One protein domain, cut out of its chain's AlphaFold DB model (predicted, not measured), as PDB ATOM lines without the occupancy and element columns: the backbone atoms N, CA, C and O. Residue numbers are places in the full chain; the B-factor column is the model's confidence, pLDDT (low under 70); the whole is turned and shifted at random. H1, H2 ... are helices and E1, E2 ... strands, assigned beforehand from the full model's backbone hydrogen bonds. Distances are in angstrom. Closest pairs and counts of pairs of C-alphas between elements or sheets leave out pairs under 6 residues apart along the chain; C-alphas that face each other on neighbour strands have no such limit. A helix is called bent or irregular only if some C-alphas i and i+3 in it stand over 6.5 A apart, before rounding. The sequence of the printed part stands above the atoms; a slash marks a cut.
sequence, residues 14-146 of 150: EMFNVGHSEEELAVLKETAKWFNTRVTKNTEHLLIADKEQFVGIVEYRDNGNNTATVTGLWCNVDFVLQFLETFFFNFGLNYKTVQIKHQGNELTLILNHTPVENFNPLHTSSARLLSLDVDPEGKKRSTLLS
ATOM      1  N   GLU A  14      -2.219 -71.269 -94.189       89.44
ATOM      2  CA  GLU A  14      -1.765 -70.499 -95.323       89.44
ATOM      3  C   GLU A  14      -0.396 -70.978 -95.799       89.44
ATOM      4  O   GLU A  14       0.502 -71.254 -95.005       89.44
ATOM      5  N   MET A  15      -0.233 -71.031 -97.122       89.31
ATOM      6  CA  MET A  15       1.039 -71.313 -97.780       89.31
ATOM      7  C   MET A  15       1.626 -70.039 -98.401       89.31
ATOM      8  O   MET A  15       0.923 -69.294 -99.091       89.31
ATOM      9  N   PHE A  16       2.909 -69.792 -98.172       89.25
ATOM     10  CA  PHE A  16       3.633 -68.605 -98.613       89.25
ATOM     11  C   PHE A  16       4.899 -69.020 -99.351       89.25
ATOM     12  O   PHE A  16       5.643 -69.870 -98.869       89.25
ATOM     13  N   ASN A  17       5.180 -68.392-100.492       88.38
ATOM     14  CA  ASN A  17       6.506 -68.489-101.094       88.38
ATOM     15  C   ASN A  17       7.505 -67.748-100.209       88.38
ATOM     16  O   ASN A  17       7.294 -66.576 -99.899       88.38
ATOM     17  N   VAL A  18       8.587 -68.422 -99.838       85.06
ATOM     18  CA  VAL A  18       9.755 -67.761 -99.258       85.06
ATOM     19  C   VAL A  18      10.635 -67.326-100.421       85.06
ATOM     20  O   VAL A  18      11.000 -68.154-101.261       85.06
ATOM     21  N   GLY A  19      10.926 -66.030-100.510       80.62
ATOM     22  CA  GLY A  19      11.763 -65.494-101.570       80.62
ATOM     23  C   GLY A  19      13.221 -65.944-101.456       80.62
ATOM     24  O   GLY A  19      13.626 -66.700-100.569       80.62
ATOM     25  N   HIS A  20      14.030 -65.463-102.398       78.88
ATOM     26  CA  HIS A  20      15.459 -65.768-102.483       78.88
ATOM     27  C   HIS A  20      16.340 -64.542-102.217       78.88
ATOM     28  O   HIS A  20      17.474 -64.492-102.699       78.88
ATOM     29  N   SER A  21      15.844 -63.546-101.474       84.06
ATOM     30  CA  SER A  21      16.705 -62.454-101.005       84.06
ATOM     31  C   SER A  21      17.817 -62.987-100.090       84.06
ATOM     32  O   SER A  21      17.723 -64.082 -99.528       84.06
ATOM     33  N   GLU A  22      18.903 -62.226 -99.931       84.00
ATOM     34  CA  GLU A  22      20.017 -62.646 -99.069       84.00
ATOM     35  C   GLU A  22      19.579 -62.855 -97.612       84.00
ATOM     36  O   GLU A  22      20.044 -63.793 -96.961       84.00
ATOM     37  N   GLU A  23      18.647 -62.031 -97.130       86.12
ATOM     38  CA  GLU A  23      18.080 -62.102 -95.782       86.12
ATOM     39  C   GLU A  23      17.216 -63.356 -95.598       86.12
ATOM     40  O   GLU A  23      17.431 -64.120 -94.656       86.12
ATOM     41  N   GLU A  24      16.301 -63.634 -96.532       83.88
ATOM     42  CA  GLU A  24      15.469 -64.845 -96.500       83.88
ATOM     43  C   GLU A  24      16.328 -66.113 -96.565       83.88
ATOM     44  O   GLU A  24      16.131 -67.053 -95.792       83.88
ATOM     45  N   LEU A  25      17.350 -66.124 -97.426       83.06
ATOM     46  CA  LEU A  25      18.298 -67.234 -97.515       83.06
ATOM     47  C   LEU A  25      19.118 -67.407 -96.232       83.06
ATOM     48  O   LEU A  25      19.452 -68.540 -95.878       83.06
ATOM     49  N   ALA A  26      19.474 -66.322 -95.540       85.62
ATOM     50  CA  ALA A  26      20.159 -66.400 -94.254       85.62
ATOM     51  C   ALA A  26      19.255 -67.029 -93.183       85.62
ATOM     52  O   ALA A  26      19.681 -67.963 -92.501       85.62
ATOM     53  N   VAL A  27      17.991 -66.601 -93.100       85.94
ATOM     54  CA  VAL A  27      16.996 -67.174 -92.176       85.94
ATOM     55  C   VAL A  27      16.750 -68.654 -92.474       85.94
ATOM     56  O   VAL A  27      16.758 -69.477 -91.554       85.94
ATOM     57  N   LEU A  28      16.599 -69.026 -93.749       84.94
ATOM     58  CA  LEU A  28      16.444 -70.424 -94.158       84.94
ATOM     59  C   LEU A  28      17.662 -71.265 -93.771       84.94
ATOM     60  O   LEU A  28      17.494 -72.370 -93.264       84.94
ATOM     61  N   LYS A  29      18.888 -70.759 -93.959       86.62
ATOM     62  CA  LYS A  29      20.115 -71.475 -93.566       86.62
ATOM     63  C   LYS A  29      20.200 -71.701 -92.063       86.62
ATOM     64  O   LYS A  29      20.595 -72.787 -91.650       86.62
ATOM     65  N   GLU A  30      19.853 -70.703 -91.253       85.12
ATOM     66  CA  GLU A  30      19.826 -70.863 -89.798       85.12
ATOM     67  C   GLU A  30      18.747 -71.858 -89.371       85.12
ATOM     68  O   GLU A  30      19.016 -72.750 -88.568       85.12
ATOM     69  N   THR A  31      17.561 -71.781 -89.975       81.31
ATOM     70  CA  THR A  31      16.452 -72.702 -89.699       81.31
ATOM     71  C   THR A  31      16.791 -74.135 -90.120       81.31
ATOM     72  O   THR A  31      16.566 -75.069 -89.358       81.31
ATOM     73  N   ALA A  32      17.432 -74.331 -91.277       82.75
ATOM     74  CA  ALA A  32      17.847 -75.641 -91.789       82.75
ATOM     75  C   ALA A  32      18.759 -76.414 -90.825       82.75
ATOM     76  O   ALA A  32      18.732 -77.647 -90.793       82.75
ATOM     77  N   LYS A  33      19.536 -75.710 -89.986       82.25
ATOM     78  CA  LYS A  33      20.363 -76.346 -88.945       82.25
ATOM     79  C   LYS A  33      19.518 -77.144 -87.952       82.25
ATOM     80  O   LYS A  33      19.967 -78.187 -87.491       82.25
ATOM     81  N   TRP A  34      18.292 -76.700 -87.669       76.94
ATOM     82  CA  TRP A  34      17.369 -77.362 -86.741       76.94
ATOM     83  C   TRP A  34      16.825 -78.673 -87.318       76.94
ATOM     84  O   TRP A  34      16.520 -79.603 -86.577       76.94
ATOM     85  N   PHE A  35      16.756 -78.770 -88.647       78.38
ATOM     86  CA  PHE A  35      16.275 -79.945 -89.373       78.38
ATOM     87  C   PHE A  35      17.416 -80.837 -89.896       78.38
ATOM     88  O   PHE A  35      17.161 -81.889 -90.490       78.38
ATOM     89  N   ASN A  36      18.673 -80.442 -89.651       76.31
ATOM     90  CA  ASN A  36      19.883 -81.074 -90.181       76.31
ATOM     91  C   ASN A  36      19.829 -81.248 -91.712       76.31
ATOM     92  O   ASN A  36      20.063 -82.331 -92.259       76.31
ATOM     93  N   THR A  37      19.468 -80.170 -92.408       74.88
ATOM     94  CA  THR A  37      19.341 -80.106 -93.870       74.88
ATOM     95  C   THR A  37      20.253 -79.026 -94.456       74.88
ATOM     96  O   THR A  37      20.910 -78.268 -93.738       74.88
ATOM     97  N   ARG A  38      20.360 -78.980 -95.791       77.00
ATOM     98  CA  ARG A  38      21.145 -77.969 -96.512       77.00
ATOM     99  C   ARG A  38      20.260 -77.248 -97.518       77.00
ATOM    100  O   ARG A  38      19.786 -77.870 -98.462       77.00
ATOM    101  N   VAL A  39      20.141 -75.934 -97.362       73.81
ATOM    102  CA  VAL A  39      19.477 -75.061 -98.339       73.81
ATOM    103  C   VAL A  39      20.328 -74.986 -99.605       73.81
ATOM    104  O   VAL A  39      21.521 -74.673 -99.538       73.81
ATOM    105  N   THR A  40      19.728 -75.249-100.766       71.44
ATOM    106  CA  THR A  40      20.398 -75.101-102.067       71.44
ATOM    107  C   THR A  40      19.756 -73.985-102.884       71.44
ATOM    108  O   THR A  40      18.572 -73.705-102.734       71.44
ATOM    109  N   LYS A  41      20.531 -73.333-103.762       68.38
ATOM    110  CA  LYS A  41      20.049 -72.194-104.567       68.38
ATOM    111  C   LYS A  41      19.002 -72.572-105.625       68.38
ATOM    112  O   LYS A  41      18.320 -71.691-106.123       68.38
ATOM    113  N   ASN A  42      18.879 -73.858-105.961       77.38
ATOM    114  CA  ASN A  42      17.996 -74.352-107.027       77.38
ATOM    115  C   ASN A  42      16.743 -75.036-106.456       77.38
ATOM    116  O   ASN A  42      16.200 -75.957-107.075       77.38
ATOM    117  N   THR A  43      16.365 -74.648-105.241       83.81
ATOM    118  CA  THR A  43      15.225 -75.172-104.499       83.81
ATOM    119  C   THR A  43      14.310 -74.002-104.156       83.81
ATOM    120  O   THR A  43      14.754 -72.961-103.662       83.81
ATOM    121  N   GLU A  44      13.033 -74.166-104.457       89.88
ATOM    122  CA  GLU A  44      11.955 -73.289-104.026       89.88
ATOM    123  C   GLU A  44      11.472 -73.727-102.643       89.88
ATOM    124  O   GLU A  44      11.535 -74.909-102.290       89.88
ATOM    125  N   HIS A  45      11.019 -72.760-101.849       90.25
ATOM    126  CA  HIS A  45      10.615 -72.980-100.467       90.25
ATOM    127  C   HIS A  45       9.218 -72.406-100.264       90.25
ATOM    128  O   HIS A  45       8.977 -71.225-100.514       90.25
ATOM    129  N   LEU A  46       8.311 -73.243 -99.776       91.69
ATOM    130  CA  LEU A  46       6.975 -72.836 -99.368       91.69
ATOM    131  C   LEU A  46       6.860 -72.977 -97.854       91.69
ATOM    132  O   LEU A  46       6.981 -74.080 -97.325       91.69
ATOM    133  N   LEU A  47       6.618 -71.869 -97.164       91.62
ATOM    134  CA  LEU A  47       6.280 -71.844 -95.746       91.62
ATOM    135  C   LEU A  47       4.785 -72.114 -95.582       91.62
ATOM    136  O   LEU A  47       3.969 -71.499 -96.261       91.62
ATOM    137  N   ILE A  48       4.430 -72.993 -94.655       93.31
ATOM    138  CA  ILE A  48       3.060 -73.232 -94.213       93.31
ATOM    139  C   ILE A  48       2.942 -72.709 -92.781       93.31
ATOM    140  O   ILE A  48       3.753 -73.063 -91.916       93.31
ATOM    141  N   ALA A  49       1.937 -71.878 -92.531       92.19
ATOM    142  CA  ALA A  49       1.642 -71.339 -91.209       92.19
ATOM    143  C   ALA A  49       0.137 -71.375 -90.919       92.19
ATOM    144  O   ALA A  49      -0.674 -71.229 -91.830       92.19
ATOM    145  N   ASP A  50      -0.223 -71.560 -89.652       91.75
ATOM    146  CA  ASP A  50      -1.584 -71.371 -89.145       91.75
ATOM    147  C   ASP A  50      -1.575 -70.110 -88.285       91.75
ATOM    148  O   ASP A  50      -1.021 -70.103 -87.179       91.75
ATOM    149  N   LYS A  51      -2.121 -69.014 -88.821       89.25
ATOM    150  CA  LYS A  51      -1.995 -67.670 -88.234       89.25
ATOM    151  C   LYS A  51      -0.516 -67.320 -87.998       89.25
ATOM    152  O   LYS A  51       0.240 -67.154 -88.948       89.25
ATOM    153  N   GLU A  52      -0.093 -67.226 -86.740       85.94
ATOM    154  CA  GLU A  52       1.281 -66.900 -86.334       85.94
ATOM    155  C   GLU A  52       2.111 -68.149 -85.983       85.94
ATOM    156  O   GLU A  52       3.267 -68.041 -85.569       85.94
ATOM    157  N   GLN A  53       1.538 -69.349 -86.118       88.06
ATOM    158  CA  GLN A  53       2.191 -70.599 -85.743       88.06
ATOM    159  C   GLN A  53       2.869 -71.265 -86.938       88.06
ATOM    160  O   GLN A  53       2.295 -71.418 -88.017       88.06
ATOM    161  N   PHE A  54       4.105 -71.711 -86.718       87.94
ATOM    162  CA  PHE A  54       4.865 -72.480 -87.694       87.94
ATOM    163  C   PHE A  54       4.284 -73.893 -87.843       87.94
ATOM    164  O   PHE A  54       4.329 -74.686 -86.898       87.94
ATOM    165  N   VAL A  55       3.793 -74.207 -89.046       93.00
ATOM    166  CA  VAL A  55       3.273 -75.536 -89.407       93.00
ATOM    167  C   VAL A  55       4.347 -76.351 -90.125       93.00
ATOM    168  O   VAL A  55       4.573 -77.516 -89.788       93.00
ATOM    169  N   GLY A  56       5.052 -75.753 -91.088       92.19
ATOM    170  CA  GLY A  56       6.144 -76.434 -91.774       92.19
ATOM    171  C   GLY A  56       6.712 -75.696 -92.981       92.19
ATOM    172  O   GLY A  56       6.243 -74.625 -93.345       92.19
ATOM    173  N   ILE A  57       7.721 -76.285 -93.618       92.88
ATOM    174  CA  ILE A  57       8.314 -75.829 -94.880       92.88
ATOM    175  C   ILE A  57       8.350 -76.997 -95.867       92.88
ATOM    176  O   ILE A  57       8.706 -78.122 -95.509       92.88
ATOM    177  N   VAL A  58       8.004 -76.721 -97.121       93.44
ATOM    178  CA  VAL A  58       8.173 -77.632 -98.254       93.44
ATOM    179  C   VAL A  58       9.289 -77.097 -99.138       93.44
ATOM    180  O   VAL A  58       9.214 -75.978 -99.638       93.44
ATOM    181  N   GLU A  59      10.311 -77.915 -99.343       92.06
ATOM    182  CA  GLU A  59      11.391 -77.663-100.285       92.06
ATOM    183  C   GLU A  59      11.128 -78.452-101.562       92.06
ATOM    184  O   GLU A  59      10.992 -79.681-101.518       92.06
ATOM    185  N   TYR A  60      11.087 -77.785-102.708       92.81
ATOM    186  CA  TYR A  60      10.827 -78.454-103.977       92.81
ATOM    187  C   TYR A  60      11.546 -77.791-105.147       92.81
ATOM    188  O   TYR A  60      12.133 -76.717-105.040       92.81
ATOM    189  N   ARG A  61      11.529 -78.473-106.284       92.25
ATOM    190  CA  ARG A  61      11.974 -77.957-107.570       92.25
ATOM    191  C   ARG A  61      10.851 -78.137-108.576       92.25
ATOM    192  O   ARG A  61      10.357 -79.254-108.730       92.25
ATOM    193  N   ASP A  62      10.494 -77.066-109.271       91.12
ATOM    194  CA  ASP A  62       9.687 -77.162-110.483       91.12
ATOM    195  C   ASP A  62      10.564 -77.690-111.626       91.12
ATOM    196  O   ASP A  62      11.606 -77.116-111.954       91.12
ATOM    197  N   ASN A  63      10.175 -78.823-112.203       90.94
ATOM    198  CA  ASN A  63      10.902 -79.459-113.300       90.94
ATOM    199  C   ASN A  63      10.314 -79.097-114.676       90.94
ATOM    200  O   ASN A  63      10.752 -79.636-115.695       90.94
ATOM    201  N   GLY A  64       9.311 -78.216-114.724       89.19
ATOM    202  CA  GLY A  64       8.507 -77.950-115.908       89.19
ATOM    203  C   GLY A  64       7.501 -79.067-116.199       89.19
ATOM    204  O   GLY A  64       7.402 -80.068-115.489       89.19
ATOM    205  N   ASN A  65       6.716 -78.893-117.268       89.62
ATOM    206  CA  ASN A  65       5.708 -79.866-117.719       89.62
ATOM    207  C   ASN A  65       4.733 -80.315-116.608       89.62
ATOM    208  O   ASN A  65       4.357 -81.487-116.541       89.62
ATOM    209  N   ASN A  66       4.335 -79.389-115.727       91.44
ATOM    210  CA  ASN A  66       3.477 -79.652-114.564       91.44
ATOM    211  C   ASN A  66       4.020 -80.769-113.654       91.44
ATOM    212  O   ASN A  66       3.241 -81.555-113.110       91.44
ATOM    213  N   THR A  67       5.345 -80.854-113.505       94.81
ATOM    214  CA  THR A  67       6.015 -81.820-112.631       94.81
ATOM    215  C   THR A  67       6.861 -81.112-111.581       94.81
ATOM    216  O   THR A  67       7.677 -80.260-111.922       94.81
ATOM    217  N   ALA A  68       6.722 -81.510-110.318       95.06
ATOM    218  CA  ALA A  68       7.557 -81.022-109.221       95.06
ATOM    219  C   ALA A  68       8.271 -82.169-108.496       95.06
ATOM    220  O   ALA A  68       7.688 -83.233-108.283       95.06
ATOM    221  N   THR A  69       9.506 -81.930-108.051       94.25
ATOM    222  CA  THR A  69      10.233 -82.832-107.144       94.25
ATOM    223  C   THR A  69      10.405 -82.171-105.785       94.25
ATOM    224  O   THR A  69      11.147 -81.202-105.645       94.25
ATOM    225  N   VAL A  70       9.774 -82.739-104.765       94.06
ATOM    226  CA  VAL A  70       9.971 -82.408-103.356       94.06
ATOM    227  C   VAL A  70      11.323 -82.947-102.898       94.06
ATOM    228  O   VAL A  70      11.614 -84.144-102.986       94.06
ATOM    229  N   THR A  71      12.169 -82.057-102.396       89.62
ATOM    230  CA  THR A  71      13.504 -82.392-101.894       89.62
ATOM    231  C   THR A  71      13.556 -82.474-100.374       89.62
ATOM    232  O   THR A  71      14.386 -83.218 -99.847       89.62
ATOM    233  N   GLY A  72      12.640 -81.800 -99.677       90.44
ATOM    234  CA  GLY A  72      12.588 -81.754 -98.219       90.44
ATOM    235  C   GLY A  72      11.201 -81.383 -97.702       90.44
ATOM    236  O   GLY A  72      10.495 -80.578 -98.305       90.44
ATOM    237  N   LEU A  73      10.811 -81.985 -96.581       92.12
ATOM    238  CA  LEU A  73       9.585 -81.662 -95.852       92.12
ATOM    239  C   LEU A  73       9.945 -81.444 -94.388       92.12
ATOM    240  O   LEU A  73      10.456 -82.352 -93.734       92.12
ATOM    241  N   TRP A  74       9.711 -80.244 -93.878       91.75
ATOM    242  CA  TRP A  74       9.959 -79.881 -92.487       91.75
ATOM    243  C   TRP A  74       8.617 -79.610 -91.838       91.75
ATOM    244  O   TRP A  74       7.885 -78.746 -92.305       91.75
ATOM    245  N   CYS A  75       8.274 -80.331 -90.783       91.94
ATOM    246  CA  CYS A  75       6.944 -80.240 -90.202       91.94
ATOM    247  C   CYS A  75       7.029 -80.154 -88.680       91.94
ATOM    248  O   CYS A  75       7.803 -80.873 -88.047       91.94
ATOM    249  N   ASN A  76       6.238 -79.251 -88.107       91.19
ATOM    250  CA  ASN A  76       5.985 -79.237 -86.679       91.19
ATOM    251  C   ASN A  76       5.077 -80.421 -86.324       91.19
ATOM    252  O   ASN A  76       4.011 -80.579 -86.920       91.19
ATOM    253  N   VAL A  77       5.502 -81.250 -85.369       90.56
ATOM    254  CA  VAL A  77       4.801 -82.487 -84.992       90.56
ATOM    255  C   VAL A  77       3.346 -82.234 -84.580       90.56
ATOM    256  O   VAL A  77       2.474 -83.044 -84.892       90.56
ATOM    257  N   ASP A  78       3.067 -81.075 -83.981       91.06
ATOM    258  CA  ASP A  78       1.725 -80.691 -83.528       91.06
ATOM    259  C   ASP A  78       0.771 -80.342 -84.685       91.06
ATOM    260  O   ASP A  78      -0.444 -80.289 -84.500       91.06
ATOM    261  N   PHE A  79       1.309 -80.119 -85.890       92.62
ATOM    262  CA  PHE A  79       0.566 -79.659 -87.066       92.62
ATOM    263  C   PHE A  79       0.699 -80.601 -88.270       92.62
ATOM    264  O   PHE A  79       0.547 -80.189 -89.422       92.62
ATOM    265  N   VAL A  80       1.000 -81.878 -88.025       91.81
ATOM    266  CA  VAL A  80       1.255 -82.865 -89.085       91.81
ATOM    267  C   VAL A  80       0.097 -82.990 -90.076       91.81
ATOM    268  O   VAL A  80       0.324 -83.011 -91.286       91.81
ATOM    269  N   LEU A  81      -1.144 -83.053 -89.592       92.00
ATOM    270  CA  LEU A  81      -2.310 -83.207 -90.466       92.00
ATOM    271  C   LEU A  81      -2.538 -81.951 -91.316       92.00
ATOM    272  O   LEU A  81      -2.729 -82.057 -92.526       92.00
ATOM    273  N   GLN A  82      -2.425 -80.772 -90.701       93.62
ATOM    274  CA  GLN A  82      -2.508 -79.467 -91.358       93.62
ATOM    275  C   GLN A  82      -1.468 -79.348 -92.471       93.62
ATOM    276  O   GLN A  82      -1.783 -78.937 -93.589       93.62
ATOM    277  N   PHE A  83      -0.228 -79.736 -92.167       93.88
ATOM    278  CA  PHE A  83       0.881 -79.725 -93.108       93.88
ATOM    279  C   PHE A  83       0.602 -80.628 -94.311       93.88
ATOM    280  O   PHE A  83       0.690 -80.173 -95.452       93.88
ATOM    281  N   LEU A  84       0.236 -81.892 -94.067       91.88
ATOM    282  CA  LEU A  84      -0.002 -82.868 -95.130       91.88
ATOM    283  C   LEU A  84      -1.188 -82.494 -96.015       91.88
ATOM    284  O   LEU A  84      -1.066 -82.560 -97.237       91.88
ATOM    285  N   GLU A  85      -2.310 -82.079 -95.426       91.19
ATOM    286  CA  GLU A  85      -3.493 -81.696 -96.199       91.19
ATOM    287  C   GLU A  85      -3.187 -80.477 -97.078       91.19
ATOM    288  O   GLU A  85      -3.423 -80.503 -98.285       91.19
ATOM    289  N   THR A  86      -2.549 -79.451 -96.509       91.88
ATOM    290  CA  THR A  86      -2.144 -78.253 -97.260       91.88
ATOM    291  C   THR A  86      -1.180 -78.589 -98.390       91.88
ATOM    292  O   THR A  86      -1.358 -78.101 -99.510       91.88
ATOM    293  N   PHE A  87      -0.186 -79.436 -98.114       92.12
ATOM    294  CA  PHE A  87       0.768 -79.911 -99.108       92.12
ATOM    295  C   PHE A  87       0.052 -80.618-100.263       92.12
ATOM    296  O   PHE A  87       0.200 -80.193-101.407       92.12
ATOM    297  N   PHE A  88      -0.755 -81.647 -99.985       90.00
ATOM    298  CA  PHE A  88      -1.401 -82.441-101.033       90.00
ATOM    299  C   PHE A  88      -2.386 -81.626-101.869       90.00
ATOM    300  O   PHE A  88      -2.377 -81.756-103.092       90.00
ATOM    301  N   PHE A  89      -3.193 -80.763-101.247       89.25
ATOM    302  CA  PHE A  89      -4.123 -79.905-101.981       89.25
ATOM    303  C   PHE A  89      -3.377 -78.951-102.913       89.25
ATOM    304  O   PHE A  89      -3.661 -78.912-104.110       89.25
ATOM    305  N   ASN A  90      -2.392 -78.209-102.399       89.69
ATOM    306  CA  ASN A  90      -1.690 -77.218-103.213       89.69
ATOM    307  C   ASN A  90      -0.839 -77.884-104.301       89.69
ATOM    308  O   ASN A  90      -0.875 -77.453-105.451       89.69
ATOM    309  N   PHE A  91      -0.122 -78.965-103.994       91.69
ATOM    310  CA  PHE A  91       0.689 -79.649-104.997       91.69
ATOM    311  C   PHE A  91      -0.157 -80.416-106.020       91.69
ATOM    312  O   PHE A  91       0.143 -80.345-107.208       91.69
ATOM    313  N   GLY A  92      -1.237 -81.088-105.615       88.50
ATOM    314  CA  GLY A  92      -2.100 -81.837-106.536       88.50
ATOM    315  C   GLY A  92      -2.880 -80.959-107.512       88.50
ATOM    316  O   GLY A  92      -3.154 -81.369-108.641       88.50
ATOM    317  N   LEU A  93      -3.194 -79.728-107.104       88.00
ATOM    318  CA  LEU A  93      -3.920 -78.774-107.940       88.00
ATOM    319  C   LEU A  93      -2.996 -78.004-108.889       88.00
ATOM    320  O   LEU A  93      -3.414 -77.678-109.998       88.00
ATOM    321  N   ASN A  94      -1.746 -77.754-108.492       89.44
ATOM    322  CA  ASN A  94      -0.787 -77.015-109.321       89.44
ATOM    323  C   ASN A  94       0.098 -77.927-110.192       89.44
ATOM    324  O   ASN A  94       0.577 -77.489-111.236       89.44
ATOM    325  N   TYR A  95       0.279 -79.197-109.822       93.12
ATOM    326  CA  TYR A  95       1.130 -80.141-110.543       93.12
ATOM    327  C   TYR A  95       0.367 -81.405-110.933       93.12
ATOM    328  O   TYR A  95      -0.395 -81.983-110.160       93.12
ATOM    329  N   LYS A  96       0.613 -81.869-112.159       94.56
ATOM    330  CA  LYS A  96       0.093 -83.140-112.662       94.56
ATOM    331  C   LYS A  96       0.830 -84.313-112.024       94.56
ATOM    332  O   LYS A  96       0.198 -85.317-111.701       94.56
ATOM    333  N   THR A  97       2.141 -84.173-111.849       96.19
ATOM    334  CA  THR A  97       3.006 -85.190-111.249       96.19
ATOM    335  C   THR A  97       3.841 -84.568-110.143       96.19
ATOM    336  O   THR A  97       4.462 -83.526-110.336       96.19
ATOM    337  N   VAL A  98       3.892 -85.215-108.983       96.06
ATOM    338  CA  VAL A  98       4.734 -84.774-107.867       96.06
ATOM    339  C   VAL A  98       5.531 -85.955-107.369       96.06
ATOM    340  O   VAL A  98       4.973 -87.017-107.107       96.06
ATOM    341  N   GLN A  99       6.835 -85.765-107.249       95.62
ATOM    342  CA  GLN A  99       7.776 -86.769-106.778       95.62
ATOM    343  C   GLN A  99       8.428 -86.304-105.482       95.62
ATOM    344  O   GLN A  99       8.489 -85.109-105.210       95.62
ATOM    345  N   ILE A 100       8.945 -87.233-104.687       93.62
ATOM    346  CA  ILE A 100       9.744 -86.939-103.499       93.62
ATOM    347  C   ILE A 100      11.018 -87.760-103.496       93.62
ATOM    348  O   ILE A 100      11.020 -88.928-103.889       93.62
ATOM    349  N   LYS A 101      12.109 -87.168-103.011       88.38
ATOM    350  CA  LYS A 101      13.353 -87.909-102.818       88.38
ATOM    351  C   LYS A 101      13.252 -88.874-101.636       88.38
ATOM    352  O   LYS A 101      12.900 -88.506-100.519       88.38
ATOM    353  N   HIS A 102      13.622 -90.126-101.870       88.19
ATOM    354  CA  HIS A 102      13.689 -91.168-100.857       88.19
ATOM    355  C   HIS A 102      14.917 -92.049-101.073       88.19
ATOM    356  O   HIS A 102      15.013 -92.742-102.081       88.19
ATOM    357  N   GLN A 103      15.863 -92.021-100.131       85.25
ATOM    358  CA  GLN A 103      17.077 -92.850-100.152       85.25
ATOM    359  C   GLN A 103      17.855 -92.781-101.485       85.25
ATOM    360  O   GLN A 103      18.404 -93.769-101.957       85.25
ATOM    361  N   GLY A 104      17.893 -91.601-102.112       81.00
ATOM    362  CA  GLY A 104      18.553 -91.386-103.406       81.00
ATOM    363  C   GLY A 104      17.683 -91.667-104.637       81.00
ATOM    364  O   GLY A 104      18.066 -91.260-105.729       81.00
ATOM    365  N   ASN A 105      16.504 -92.267-104.462       86.50
ATOM    366  CA  ASN A 105      15.506 -92.476-105.510       86.50
ATOM    367  C   ASN A 105      14.421 -91.390-105.477       86.50
ATOM    368  O   ASN A 105      14.324 -90.627-104.516       86.50
ATOM    369  N   GLU A 106      13.584 -91.338-106.510       90.69
ATOM    370  CA  GLU A 106      12.387 -90.493-106.554       90.69
ATOM    371  C   GLU A 106      11.134 -91.373-106.519       90.69
ATOM    372  O   GLU A 106      10.995 -92.303-107.312       90.69
ATOM    373  N   LEU A 107      10.233 -91.091-105.578       93.06
ATOM    374  CA  LEU A 107       8.953 -91.778-105.421       93.06
ATOM    375  C   LEU A 107       7.823 -90.846-105.844       93.06
ATOM    376  O   LEU A 107       7.807 -89.682-105.450       93.06
ATOM    377  N   THR A 108       6.870 -91.348-106.624       94.00
ATOM    378  CA  THR A 108       5.714 -90.555-107.054       94.00
ATOM    379  C   THR A 108       4.684 -90.456-105.931       94.00
ATOM    380  O   THR A 108       4.210 -91.467-105.424       94.00
ATOM    381  N   LEU A 109       4.334 -89.222-105.577       93.38
ATOM    382  CA  LEU A 109       3.326 -88.845-104.585       93.38
ATOM    383  C   LEU A 109       1.961 -88.598-105.206       93.38
ATOM    384  O   LEU A 109       0.934 -88.953-104.638       93.38
ATOM    385  N   ILE A 110       1.969 -87.917-106.348       93.50
ATOM    386  CA  ILE A 110       0.784 -87.489-107.080       93.50
ATOM    387  C   ILE A 110       1.029 -87.839-108.537       93.50
ATOM    388  O   ILE A 110       2.079 -87.496-109.085       93.50
ATOM    389  N   LEU A 111       0.070 -88.514-109.156       94.44
ATOM    390  CA  LEU A 111       0.091 -88.864-110.566       94.44
ATOM    391  C   LEU A 111      -1.241 -88.470-111.196       94.44
ATOM    392  O   LEU A 111      -2.301 -88.879-110.733       94.44
ATOM    393  N   ASN A 112      -1.185 -87.685-112.268       93.00
ATOM    394  CA  ASN A 112      -2.370 -87.143-112.933       93.00
ATOM    395  C   ASN A 112      -3.324 -86.438-111.949       93.00
ATOM    396  O   ASN A 112      -4.514 -86.742-111.922       93.00
ATOM    397  N   HIS A 113      -2.795 -85.519-111.131       89.69
ATOM    398  CA  HIS A 113      -3.549 -84.758-110.115       89.69
ATOM    399  C   HIS A 113      -4.168 -85.595-108.985       89.69
ATOM    400  O   HIS A 113      -4.927 -85.073-108.172       89.69
ATOM    401  N   THR A 114      -3.845 -86.886-108.910       89.69
ATOM    402  CA  THR A 114      -4.397 -87.799-107.907       89.69
ATOM    403  C   THR A 114      -3.281 -88.281-106.984       89.69
ATOM    404  O   THR A 114      -2.252 -88.738-107.491       89.69
ATOM    405  N   PRO A 115      -3.432 -88.182-105.651       88.56
ATOM    406  CA  PRO A 115      -2.492 -88.793-104.718       88.56
ATOM    407  C   PRO A 115      -2.378 -90.303-104.959       88.56
ATOM    408  O   PRO A 115      -3.375 -90.975-105.213       88.56
ATOM    409  N   VAL A 116      -1.166 -90.843-104.867       91.38
ATOM    410  CA  VAL A 116      -0.939 -92.291-104.903       91.38
ATOM    411  C   VAL A 116      -1.474 -92.906-103.609       91.38
ATOM    412  O   VAL A 116      -1.166 -92.436-102.513       91.38
ATOM    413  N   GLU A 117      -2.287 -93.957-103.732       87.81
ATOM    414  CA  GLU A 117      -2.904 -94.625-102.583       87.81
ATOM    415  C   GLU A 117      -1.862 -95.180-101.602       87.81
ATOM    416  O   GLU A 117      -0.793 -95.649-101.995       87.81
ATOM    417  N   ASN A 118      -2.202 -95.161-100.308       83.62
ATOM    418  CA  ASN A 118      -1.388 -95.696 -99.206       83.62
ATOM    419  C   ASN A 118       0.025 -95.099 -99.082       83.62
ATOM    420  O   ASN A 118       0.872 -95.649 -98.376       83.62
ATOM    421  N   PHE A 119       0.289 -93.967 -99.730       83.94
ATOM    422  CA  PHE A 119       1.565 -93.286 -99.614       83.94
ATOM    423  C   PHE A 119       1.535 -92.240 -98.491       83.94
ATOM    424  O   PHE A 119       0.755 -91.290 -98.533       83.94
ATOM    425  N   ASN A 120       2.437 -92.365 -97.511       84.69
ATOM    426  CA  ASN A 120       2.666 -91.338 -96.493       84.69
ATOM    427  C   ASN A 120       4.017 -90.633 -96.736       84.69
ATOM    428  O   ASN A 120       5.065 -91.245 -96.509       84.69
ATOM    429  N   PRO A 121       4.041 -89.344 -97.134       85.69
ATOM    430  CA  PRO A 121       5.287 -88.623 -97.410       85.69
ATOM    431  C   PRO A 121       6.159 -88.388 -96.184       85.69
ATOM    432  O   PRO A 121       7.354 -88.123 -96.337       85.69
ATOM    433  N   LEU A 122       5.619 -88.572 -94.981       89.38
ATOM    434  CA  LEU A 122       6.412 -88.539 -93.761       89.38
ATOM    435  C   LEU A 122       7.315 -89.764 -93.611       89.38
ATOM    436  O   LEU A 122       8.374 -89.654 -93.010       89.38
ATOM    437  N   HIS A 123       6.994 -90.908 -94.218       86.62
ATOM    438  CA  HIS A 123       7.858 -92.098 -94.154       86.62
ATOM    439  C   HIS A 123       9.097 -91.987 -95.058       86.62
ATOM    440  O   HIS A 123       9.807 -92.965 -95.291       86.62
ATOM    441  N   THR A 124       9.373 -90.798 -95.600       86.56
ATOM    442  CA  THR A 124      10.477 -90.589 -96.525       86.56
ATOM    443  C   THR A 124      11.727 -90.057 -95.841       86.56
ATOM    444  O   THR A 124      11.660 -89.299 -94.878       86.56
ATOM    445  N   SER A 125      12.905 -90.354 -96.402       84.19
ATOM    446  CA  SER A 125      14.160 -89.758 -95.933       84.19
ATOM    447  C   SER A 125      14.229 -88.236 -96.120       84.19
ATOM    448  O   SER A 125      15.168 -87.620 -95.613       84.19
ATOM    449  N   SER A 126      13.289 -87.630 -96.851       87.31
ATOM    450  CA  SER A 126      13.168 -86.177 -97.022       87.31
ATOM    451  C   SER A 126      12.351 -85.501 -95.920       87.31
ATOM    452  O   SER A 126      12.451 -84.285 -95.772       87.31
ATOM    453  N   ALA A 127      11.580 -86.255 -95.132       89.81
ATOM    454  CA  ALA A 127      10.755 -85.699 -94.069       89.81
ATOM    455  C   ALA A 127      11.524 -85.531 -92.753       89.81
ATOM    456  O   ALA A 127      12.344 -86.366 -92.360       89.81
ATOM    457  N   ARG A 128      11.262 -84.428 -92.060       89.50
ATOM    458  CA  ARG A 128      11.826 -84.081 -90.757       89.50
ATOM    459  C   ARG A 128      10.707 -83.553 -89.870       89.50
ATOM    460  O   ARG A 128      10.056 -82.573 -90.230       89.50
ATOM    461  N   LEU A 129      10.500 -84.199 -88.727       88.94
ATOM    462  CA  LEU A 129       9.508 -83.785 -87.740       88.94
ATOM    463  C   LEU A 129      10.201 -83.088 -86.576       88.94
ATOM    464  O   LEU A 129      11.155 -83.623 -86.013       88.94
ATOM    465  N   LEU A 130       9.719 -81.908 -86.216       86.75
ATOM    466  CA  LEU A 130      10.249 -81.120 -85.115       86.75
ATOM    467  C   LEU A 130       9.183 -80.982 -84.033       86.75
ATOM    468  O   LEU A 130       8.101 -80.470 -84.301       86.75
ATOM    469  N   SER A 131       9.505 -81.417 -82.818       85.12
ATOM    470  CA  SER A 131       8.741 -81.064 -81.621       85.12
ATOM    471  C   SER A 131       9.285 -79.753 -81.083       85.12
ATOM    472  O   SER A 131      10.491 -79.665 -80.839       85.12
ATOM    473  N   LEU A 132       8.430 -78.740 -80.943       77.88
ATOM    474  CA  LEU A 132       8.796 -77.417 -80.446       77.88
ATOM    475  C   LEU A 132       8.165 -77.199 -79.072       77.88
ATOM    476  O   LEU A 132       6.994 -76.856 -78.976       77.88
ATOM    477  N   ASP A 133       8.965 -77.328 -78.021       74.62
ATOM    478  CA  ASP A 133       8.525 -77.051 -76.658       74.62
ATOM    479  C   ASP A 133       9.047 -75.688 -76.210       74.62
ATOM    480  O   ASP A 133      10.205 -75.333 -76.443       74.62
ATOM    481  N   VAL A 134       8.204 -74.914 -75.535       66.25
ATOM    482  CA  VAL A 134       8.638 -73.706 -74.828       66.25
ATOM    483  C   VAL A 134       8.670 -74.051 -73.352       66.25
ATOM    484  O   VAL A 134       7.639 -74.378 -72.766       66.25
ATOM    485  N   ASP A 135       9.860 -74.031 -72.755       66.50
ATOM    486  CA  ASP A 135       9.971 -74.255 -71.321       66.50
ATOM    487  C   ASP A 135       9.389 -73.064 -70.526       66.50
ATOM    488  O   ASP A 135       9.156 -71.990 -71.090       66.50
ATOM    489  N   PRO A 136       9.126 -73.219 -69.216       63.47
ATOM    490  CA  PRO A 136       8.513 -72.165 -68.404       63.47
ATOM    491  C   PRO A 136       9.315 -70.853 -68.328       63.47
ATOM    492  O   PRO A 136       8.763 -69.831 -67.929       63.47
ATOM    493  N   GLU A 137      10.600 -70.862 -68.702       75.19
ATOM    494  CA  GLU A 137      11.458 -69.670 -68.771       75.19
ATOM    495  C   GLU A 137      11.397 -68.986 -70.150       75.19
ATOM    496  O   GLU A 137      12.073 -67.983 -70.383       75.19
ATOM    497  N   GLY A 138      10.607 -69.524 -71.082       60.38
ATOM    498  CA  GLY A 138      10.499 -69.040 -72.454       60.38
ATOM    499  C   GLY A 138      11.601 -69.555 -73.383       60.38
ATOM    500  O   GLY A 138      11.665 -69.123 -74.539       60.38
ATOM    501  N   LYS A 139      12.475 -70.472 -72.937       68.50
ATOM    502  CA  LYS A 139      13.474 -71.074 -73.827       68.50
ATOM    503  C   LYS A 139      12.812 -72.125 -74.703       68.50
ATOM    504  O   LYS A 139      12.174 -73.066 -74.236       68.50
ATOM    505  N   LYS A 140      13.026 -71.977 -76.007       65.31
ATOM    506  CA  LYS A 140      12.585 -72.943 -77.009       65.31
ATOM    507  C   LYS A 140      13.514 -74.153 -76.979       65.31
ATOM    508  O   LYS A 140      14.714 -74.016 -77.219       65.31
ATOM    509  N   ARG A 141      12.961 -75.326 -76.702       71.06
ATOM    510  CA  ARG A 141      13.603 -76.622 -76.912       71.06
ATOM    511  C   ARG A 141      13.030 -77.230 -78.175       71.06
ATOM    512  O   ARG A 141      11.832 -77.148 -78.427       71.06
ATOM    513  N   SER A 142      13.898 -77.825 -78.975       74.25
ATOM    514  CA  SER A 142      13.477 -78.522 -80.176       74.25
ATOM    515  C   SER A 142      14.038 -79.932 -80.194       74.25
ATOM    516  O   SER A 142      15.216 -80.155 -79.912       74.25
ATOM    517  N   THR A 143      13.169 -80.891 -80.504       81.44
ATOM    518  CA  THR A 143      13.547 -82.297 -80.660       81.44
ATOM    519  C   THR A 143      13.265 -82.712 -82.090       81.44
ATOM    520  O   THR A 143      12.117 -82.689 -82.534       81.44
ATOM    521  N   LEU A 144      14.317 -83.085 -82.819       79.25
ATOM    522  CA  LEU A 144      14.191 -83.630 -84.164       79.25
ATOM    523  C   LEU A 144      13.848 -85.120 -84.073       79.25
ATOM    524  O   LEU A 144      14.670 -85.933 -83.648       79.25
ATOM    525  N   LEU A 145      12.641 -85.477 -84.495       77.69
ATOM    526  CA  LEU A 145      12.194 -86.857 -84.594       77.69
ATOM    527  C   LEU A 145      12.526 -87.373 -85.997       77.69
ATOM    528  O   LEU A 145      12.011 -86.886 -87.007       77.69
ATOM    529  N   SER A 146      13.420 -88.359 -86.069       61.28
ATOM    530  CA  SER A 146      13.720 -89.042 -87.326       61.28
ATOM    531  C   SER A 146      12.745 -90.192 -87.514       61.28
ATOM    532  O   SER A 146      12.812 -91.183 -86.790       61.28
TER     533      SER A 146
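This is residues 14 to 146 of the 150 residues of an uncharacterized protein of Streptococcus sp. (UniProt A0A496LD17). One strongly twisted sheet of eight strands curls round the long helix H2, while the shorter helix H1 is on the sheet's opposite face. The sheet forks at E4: beyond E4, the hairpin of E5 and E6 lies beside one half of that strand and the hairpin of E7 and E8 beside the other, with E3, E2 and E1 following one another on E4's other side. The turn after E3 and the turn after E7 mark the two ends of the longest axis. The printed part has 133 residues with two named helices and eight named strands; along the chain H1 comes between E1 and E2, and H2 between E4 and E5. The sheet is branched, with both parallel and antiparallel neighbour pairs, and the class is mixed, helices and strands. The whole is compact, with a radius of gyration of the C-alphas of 14.7 A and spans of 49 by 34 by 30 A.

Start with E1, residues 14 to 18, an edge strand antiparallel to E2, residues 44 to 50; look for N 16 and O 47, 2.8 A apart. E2, E3, residues 53 to 62, and E4, residues 67 to 76, form a meander, each strand the antiparallel neighbour of the one before. Check N 46 and O 58 at 2.9 A between E2 and E3, and N 57 and O 74 at 2.8 A between E3 and E4. E4 bends by 62 degrees at residue 71, and its pairing is staggered. Beside its residues 67 to 71 lies E5, residues 97 to 102, parallel to it, with N 70 and O 99 at 2.7 A. On the same side, beside residues 73 to 76, lies E7, residues 127 to 134, also parallel, with N 128 and O 73 at 2.8 A. Two hairpins end at edge strands: E5 with E6, residues 105 to 111, has N 100 and O 107 at 2.8 A, and E7 with E8, residues 140 to 145, has N 133 and O 141 at 2.9 A. The sheet curls round H2, residues 77 to 94; its closest C-alphas with E3 are those of Val 55 and Phe 79, 5.5 A, and with E7 those of Val 77 and Ser 131, 5.4 A. E4, H2 and E5 make a strand-helix-strand unit, two parallel neighbour strands with a helix between, and its crossover is right-handed. H1, residues 22 to 35, is on the opposite face at a height over the sheet of 7.8 A, over none of the strands; its closest C-alphas with E7 are those of Phe 35 and Arg 128, 6.2 A. H1 and H2 are apart. Of the O i to N i+4 pairs, 7 of 10 in H1 and 12 of 14 in H2 are within hydrogen-bond range.

Find C-alpha 14 at (-1.765, -70.499, -95.323), where E1 begins. H1 covers 20.2 A from C-alpha 22 to C-alpha 35, and E2 also 20.2 A. E3 measures 26.7 A and E4 26.1 A. H2 starts at C-alpha 77, (4.801, -82.487, -84.992), and runs 25.6 A; it has a kink of 30 degrees near residue 84 and is irregular, with C-alphas 78 and 81 8.4 A apart. E5 and E6 are shorter, and E7 runs 22.8 A. E8 ends at C-alpha 145, (12.194, -86.857, -84.594).

The C-alphas of Asn 65 and Glu 137 are the two farthest apart, 50.3 A. The printed part has no cut. The link from E6 to E7, residues 112 to 126, is long; its residues 114 to 115 pair antiparallel with residues 110 to 111 of E6. Mean pLDDT of the printed part is 86.4; look for values under 70 at residues 41, 134 to 136, 138 to 140 and 146.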